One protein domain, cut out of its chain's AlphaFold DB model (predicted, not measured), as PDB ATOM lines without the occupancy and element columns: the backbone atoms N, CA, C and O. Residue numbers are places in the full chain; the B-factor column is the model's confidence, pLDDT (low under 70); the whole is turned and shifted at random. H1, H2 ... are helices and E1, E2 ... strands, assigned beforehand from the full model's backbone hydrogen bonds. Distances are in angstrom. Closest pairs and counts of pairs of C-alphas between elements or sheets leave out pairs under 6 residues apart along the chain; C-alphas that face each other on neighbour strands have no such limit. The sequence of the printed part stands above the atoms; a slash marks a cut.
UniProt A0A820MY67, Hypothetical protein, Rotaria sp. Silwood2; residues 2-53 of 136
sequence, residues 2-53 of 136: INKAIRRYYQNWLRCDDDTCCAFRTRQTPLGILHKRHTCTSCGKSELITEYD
ATOM      1  N   ILE A   2     263.773 213.273 218.524       89.62
ATOM      2  CA  ILE A   2     262.643 213.062 219.455       89.62
ATOM      3  C   ILE A   2     261.926 214.367 219.836       89.62
ATOM      4  O   ILE A   2     260.739 214.519 219.576       89.62
ATOM      5  N   ASN A   3     262.666 215.366 220.330       90.88
ATOM      6  CA  ASN A   3     262.088 216.667 220.698       90.88
ATOM      7  C   ASN A   3     261.385 217.373 219.528       90.88
ATOM      8  O   ASN A   3     260.435 218.114 219.748       90.88
ATOM      9  N   LYS A   4     261.820 217.144 218.281       93.62
ATOM     10  CA  LYS A   4     261.162 217.703 217.090       93.62
ATOM     11  C   LYS A   4     259.811 217.025 216.846       93.62
ATOM     12  O   LYS A   4     258.847 217.727 216.565       93.62
ATOM     13  N   ALA A   5     259.735 215.699 216.990       92.38
ATOM     14  CA  ALA A   5     258.484 214.946 216.874       92.38
ATOM     15  C   ALA A   5     257.491 215.327 217.985       92.38
ATOM     16  O   ALA A   5     256.344 215.649 217.694       92.38
ATOM     17  N   ILE A   6     257.963 215.412 219.232       93.19
ATOM     18  CA  ILE A   6     257.151 215.833 220.384       93.19
ATOM     19  C   ILE A   6     256.642 217.269 220.205       93.19
ATOM     20  O   ILE A   6     255.455 217.531 220.363       93.19
ATOM     21  N   ARG A   7     257.514 218.212 219.822       95.38
ATOM     22  CA  ARG A   7     257.091 219.597 219.555       95.38
ATOM     23  C   ARG A   7     256.064 219.666 218.429       95.38
ATOM     24  O   ARG A   7     255.120 220.433 218.544       95.38
ATOM     25  N   ARG A   8     256.229 218.880 217.358       95.06
ATOM     26  CA  ARG A   8     255.263 218.823 216.251       95.06
ATOM     27  C   ARG A   8     253.898 218.312 216.716       95.06
ATOM     28  O   ARG A   8     252.894 218.880 216.311       95.06
ATOM     29  N   TYR A   9     253.870 217.302 217.580       94.81
ATOM     30  CA  TYR A   9     252.641 216.806 218.200       94.81
ATOM     31  C   TYR A   9     251.942 217.884 219.030       94.81
ATOM     32  O   TYR A   9     250.808 218.251 218.742       94.81
ATOM     33  N   TYR A  10     252.657 218.511 219.966       94.62
ATOM     34  CA  TYR A  10     252.075 219.548 220.824       94.62
ATOM     35  C   TYR A  10     251.817 220.895 220.127       94.62
ATOM     36  O   TYR A  10     251.200 221.781 220.713       94.62
ATOM     37  N   GLN A  11     252.244 221.079 218.873       95.62
ATOM     38  CA  GLN A  11     251.775 222.210 218.067       95.62
ATOM     39  C   GLN A  11     250.280 222.109 217.736       95.62
ATOM     40  O   GLN A  11     249.693 223.154 217.447       95.62
ATOM     41  N   ASN A  12     249.714 220.893 217.803       94.12
ATOM     42  CA  ASN A  12     248.308 220.562 217.591       94.12
ATOM     43  C   ASN A  12     247.735 221.179 216.307       94.12
ATOM     44  O   ASN A  12     246.708 221.855 216.317       94.12
ATOM     45  N   TRP A  13     248.461 221.012 215.200       96.44
ATOM     46  CA  TRP A  13     247.977 221.470 213.905       96.44
ATOM     47  C   TRP A  13     246.785 220.631 213.461       96.44
ATOM     48  O   TRP A  13     246.852 219.402 213.425       96.44
ATOM     49  N   LEU A  14     245.718 221.329 213.099       95.56
ATOM     50  CA  LEU A  14     244.485 220.795 212.559       95.56
ATOM     51  C   LEU A  14     244.376 221.195 211.089       95.56
ATOM     52  O   LEU A  14     244.678 222.337 210.730       95.56
ATOM     53  N   ARG A  15     243.900 220.274 210.260       95.69
ATOM     54  CA  ARG A  15     243.557 220.516 208.858       95.69
ATOM     55  C   ARG A  15     242.154 220.014 208.561       95.69
ATOM     56  O   ARG A  15     241.650 219.141 209.262       95.69
ATOM     57  N   CYS A  16     241.534 220.570 207.534       95.25
ATOM     58  CA  CYS A  16     240.293 220.044 206.981       95.25
ATOM     59  C   CYS A  16     240.480 218.594 206.495       95.25
ATOM     60  O   CYS A  16     241.526 218.262 205.948       95.25
ATOM     61  N   ASP A  17     239.485 217.730 206.702       93.75
ATOM     62  CA  ASP A  17     239.509 216.349 206.184       93.75
ATOM     63  C   ASP A  17     239.368 216.304 204.647       93.75
ATOM     64  O   ASP A  17     239.974 215.479 203.969       93.75
ATOM     65  N   ASP A  18     238.610 217.251 204.087       92.19
ATOM     66  CA  ASP A  18     238.448 217.438 202.642       92.19
ATOM     67  C   ASP A  18     239.488 218.436 202.107       92.19
ATOM     68  O   ASP A  18     239.185 219.610 201.867       92.19
ATOM     69  N   ASP A  19     240.725 217.959 201.940       86.00
ATOM     70  CA  ASP A  19     241.837 218.733 201.363       86.00
ATOM     71  C   ASP A  19     241.564 219.151 199.904       86.00
ATOM     72  O   ASP A  19     242.124 220.139 199.426       86.00
ATOM     73  N   THR A  20     240.707 218.416 199.183       87.56
ATOM     74  CA  THR A  20     240.387 218.697 197.776       87.56
ATOM     75  C   THR A  20     239.545 219.954 197.603       87.56
ATOM     76  O   THR A  20     239.789 220.727 196.677       87.56
ATOM     77  N   CYS A  21     238.585 220.188 198.498       88.25
ATOM     78  CA  CYS A  21     237.710 221.357 198.433       88.25
ATOM     79  C   CYS A  21     238.128 222.473 199.399       88.25
ATOM     80  O   CYS A  21     237.704 223.619 199.233       88.25
ATOM     81  N   CYS A  22     238.916 222.169 200.435       91.75
ATOM     82  CA  CYS A  22     239.260 223.127 201.478       91.75
ATOM     83  C   CYS A  22     240.645 222.842 202.082       91.75
ATOM     84  O   CYS A  22     240.811 221.952 202.905       91.75
ATOM     85  N   ALA A  23     241.629 223.686 201.768       91.69
ATOM     86  CA  ALA A  23     242.982 223.610 202.333       91.69
ATOM     87  C   ALA A  23     243.117 224.328 203.699       91.69
ATOM     88  O   ALA A  23     244.176 224.864 204.035       91.69
ATOM     89  N   PHE A  24     242.029 224.419 204.473       94.75
ATOM     90  CA  PHE A  24     242.036 225.155 205.737       94.75
ATOM     91  C   PHE A  24     242.889 224.447 206.791       94.75
ATOM     92  O   PHE A  24     242.762 223.242 207.016       94.75
ATOM     93  N   ARG A  25     243.730 225.230 207.472       95.31
ATOM     94  CA  ARG A  25     244.708 224.761 208.449       95.31
ATOM     95  C   ARG A  25     244.785 225.727 209.622       95.31
ATOM     96  O   ARG A  25     244.958 226.927 209.429       95.31
ATOM     97  N   THR A  26     244.697 225.216 210.844       95.25
ATOM     98  CA  THR A  26     244.695 226.042 212.057       95.25
ATOM     99  C   THR A  26     245.358 225.334 213.235       95.25
ATOM    100  O   THR A  26     245.520 224.120 213.244       95.25
ATOM    101  N   ARG A  27     245.759 226.108 214.247       95.38
ATOM    102  CA  ARG A  27     246.155 225.599 215.575       95.38
ATOM    103  C   ARG A  27     245.092 225.861 216.638       95.38
ATOM    104  O   ARG A  27     245.235 225.417 217.770       95.38
ATOM    105  N   GLN A  28     244.082 226.656 216.300       93.50
ATOM    106  CA  GLN A  28     242.987 226.970 217.203       93.50
ATOM    107  C   GLN A  28     241.954 225.858 217.115       93.50
ATOM    108  O   GLN A  28     241.515 225.515 216.021       93.50
ATOM    109  N   THR A  29     241.567 225.320 218.265       91.44
ATOM    110  CA  THR A  29     240.500 224.328 218.375       91.44
ATOM    111  C   THR A  29     239.143 225.041 218.336       91.44
ATOM    112  O   THR A  29     238.850 225.805 219.258       91.44
ATOM    113  N   PRO A  30     238.313 224.844 217.295       91.75
ATOM    114  CA  PRO A  30     236.997 225.474 217.221       91.75
ATOM    115  C   PRO A  30     236.028 224.912 218.262       91.75
ATOM    116  O   PRO A  30     236.125 223.754 218.652       91.75
ATOM    117  N   LEU A  31     235.033 225.704 218.662       90.94
ATOM    118  CA  LEU A  31     233.984 225.244 219.583       90.94
ATOM    119  C   LEU A  31     232.919 224.371 218.898       90.94
ATOM    120  O   LEU A  31     232.276 223.563 219.559       90.94
ATOM    121  N   GLY A  32     232.726 224.528 217.583       89.38
ATOM    122  CA  GLY A  32     231.763 223.736 216.819       89.38
ATOM    123  C   GLY A  32     232.201 222.278 216.709       89.38
ATOM    124  O   GLY A  32     233.362 222.012 216.397       89.38
ATOM    125  N   ILE A  33     231.276 221.351 216.954       88.94
ATOM    126  CA  ILE A  33     231.499 219.906 216.857       88.94
ATOM    127  C   ILE A  33     230.580 219.350 215.767       88.94
ATOM    128  O   ILE A  33     229.379 219.620 215.761       88.94
ATOM    129  N   LEU A  34     231.150 218.556 214.868       87.44
ATOM    130  CA  LEU A  34     230.456 217.732 213.889       87.44
ATOM    131  C   LEU A  34     230.824 216.274 214.188       87.44
ATOM    132  O   LEU A  34     231.987 215.971 214.422       87.44
ATOM    133  N   HIS A  35     229.822 215.399 214.285       87.19
ATOM    134  CA  HIS A  35     229.933 214.033 214.816       87.19
ATOM    135  C   HIS A  35     230.764 213.925 216.110       87.19
ATOM    136  O   HIS A  35     230.218 214.060 217.202       87.19
ATOM    137  N   LYS A  36     232.069 213.647 215.999       89.12
ATOM    138  CA  LYS A  36     233.000 213.472 217.129       89.12
ATOM    139  C   LYS A  36     234.220 214.394 217.052       89.12
ATOM    140  O   LYS A  36     235.116 214.275 217.885       89.12
ATOM    141  N   ARG A  37     234.295 215.270 216.047       91.56
ATOM    142  CA  ARG A  37     235.447 216.143 215.785       91.56
ATOM    143  C   ARG A  37     235.000 217.585 215.591       91.56
ATOM    144  O   ARG A  37     233.818 217.883 215.478       91.56
ATOM    145  N   HIS A  38     235.952 218.508 215.594       93.69
ATOM    146  CA  HIS A  38     235.628 219.921 215.440       93.69
ATOM    147  C   HIS A  38     235.231 220.237 214.002       93.69
ATOM    148  O   HIS A  38     235.883 219.779 213.067       93.69
ATOM    149  N   THR A  39     234.191 221.041 213.815       94.38
ATOM    150  CA  THR A  39     233.755 221.480 212.487       94.38
ATOM    151  C   THR A  39     234.775 222.453 211.898       94.38
ATOM    152  O   THR A  39     235.250 223.365 212.580       94.38
ATOM    153  N   CYS A  40     235.099 222.297 210.616       93.94
ATOM    154  CA  CYS A  40     235.951 223.237 209.898       93.94
ATOM    155  C   CYS A  40     235.276 224.614 209.816       93.94
ATOM    156  O   CYS A  40     234.195 224.758 209.249       93.94
ATOM    157  N   THR A  41     235.939 225.648 210.337       92.50
ATOM    158  CA  THR A  41     235.408 227.023 210.363       92.50
ATOM    159  C   THR A  41     235.395 227.697 208.994       92.50
ATOM    160  O   THR A  41     234.738 228.716 208.835       92.50
ATOM    161  N   SER A  42     236.128 227.160 208.010       93.31
ATOM    162  CA  SER A  42     236.179 227.730 206.660       93.31
ATOM    163  C   SER A  42     235.060 227.212 205.763       93.31
ATOM    164  O   SER A  42     234.410 228.013 205.101       93.31
ATOM    165  N   CYS A  43     234.840 225.895 205.703       91.81
ATOM    166  CA  CYS A  43     233.825 225.316 204.820       91.81
ATOM    167  C   CYS A  43     232.502 225.003 205.537       91.81
ATOM    168  O   CYS A  43     231.485 224.846 204.868       91.81
ATOM    169  N   GLY A  44     232.511 224.866 206.871       89.94
ATOM    170  CA  GLY A  44     231.341 224.530 207.691       89.94
ATOM    171  C   GLY A  44     230.751 223.133 207.465       89.94
ATOM    172  O   GLY A  44     229.740 222.803 208.075       89.94
ATOM    173  N   LYS A  45     231.347 222.324 206.580       89.69
ATOM    174  CA  LYS A  45     230.779 221.054 206.092       89.69
ATOM    175  C   LYS A  45     231.563 219.822 206.525       89.69
ATOM    176  O   LYS A  45     230.973 218.760 206.678       89.69
ATOM    177  N   SER A  46     232.874 219.954 206.683       92.56
ATOM    178  CA  SER A  46     233.774 218.854 207.024       92.56
ATOM    179  C   SER A  46     234.330 219.003 208.436       92.56
ATOM    180  O   SER A  46     234.254 220.062 209.068       92.56
ATOM    181  N   GLU A  47     234.904 217.915 208.931       94.62
ATOM    182  CA  GLU A  47     235.596 217.873 210.210       94.62
ATOM    183  C   GLU A  47     237.058 218.321 210.070       94.62
ATOM    184  O   GLU A  47     237.671 218.238 209.002       94.62
ATOM    185  N   LEU A  48     237.627 218.781 211.179       94.88
ATOM    186  CA  LEU A  48     239.055 218.994 211.338       94.88
ATOM    187  C   LEU A  48     239.716 217.730 211.887       94.88
ATOM    188  O   LEU A  48     239.273 217.156 212.886       94.88
ATOM    189  N   ILE A  49     240.827 217.350 211.268       94.69
ATOM    190  CA  ILE A  49     241.689 216.247 211.683       94.69
ATOM    191  C   ILE A  49     243.058 216.774 212.112       94.69
ATOM    192  O   ILE A  49     243.560 217.765 211.581       94.69
ATOM    193  N   THR A  50     243.689 216.103 213.072       94.88
ATOM    194  CA  THR A  50     245.069 216.401 213.469       94.88
ATOM    195  C   THR A  50     246.030 216.039 212.343       94.88
ATOM    196  O   THR A  50     246.021 214.911 211.852       94.88
ATOM    197  N   GLU A  51     246.910 216.962 211.967       95.06
ATOM    198  CA  GLU A  51     247.964 216.700 210.978       95.06
ATOM    199  C   GLU A  51     249.012 215.708 211.478       95.06
ATOM    200  O   GLU A  51     249.655 215.021 210.684       95.06
ATOM    201  N   TYR A  52     249.234 215.695 212.793       95.44
ATOM    202  CA  TYR A  52     250.170 214.800 213.445       95.44
ATOM    203  C   TYR A  52     249.501 214.132 214.638       95.44
ATOM    204  O   TYR A  52     249.389 214.725 215.709       95.44
ATOM    205  N   ASP A  53     249.023 212.914 214.407       92.75
ATOM    206  CA  ASP A  53     248.238 212.149 215.373       92.75
ATOM    207  C   ASP A  53     249.125 211.453 216.422       92.75
ATOM    208  O   ASP A  53     250.314 211.192 216.199       92.75
TER     209      ASP A  53
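Overview. This is residues 2 to 53 of the 136 residues of the protein "Hypothetical protein" of Rotaria sp. Silwood2 (UniProt A0A820MY67). What is the picture? There is little regular structure: H1 makes one end of an elongated model, a small antiparallel hairpin, E1 and E2, lies near the middle, and the loops of residues 17 to 47 reach the other end. What is printed? The 52 residues hold H1, E1 and E2 in that order, a mixed class with 15 residues in named elements. How compact? It is only just compact, close to loose, with a radius of gyration of the C-alphas of 11.4 A and spans of 35 by 23 by 15 A.

Arrangement. How does H1, residues 2 to 10, stand? Each of its O i to N i+4 pairs is within hydrogen-bond range, and it is apart from E2, residues 48 to 50. How does E2 pair? It is antiparallel to E1, residues 14 to 16, at 137 degrees, with N 15 and O 49 2.9 A apart, within hydrogen-bond range.

Along the chain. Where does H1 begin? C-alpha 2 is at (262.643, 213.062, 219.455), and H1 is 12.5 A long. Where does E2 end? C-alpha 50 is at (245.069, 216.401, 213.469); E1 spans 7.0 A and E2 6.9 A.

Size, cuts and confidence. How large is it? The farthest C-alphas, of Ile 2 and Lys 45, are 35.5 A apart. Which link is long? E1 to E2, 31 residues; the printed part has no cut, and no printed residue is under 70 in pLDDT.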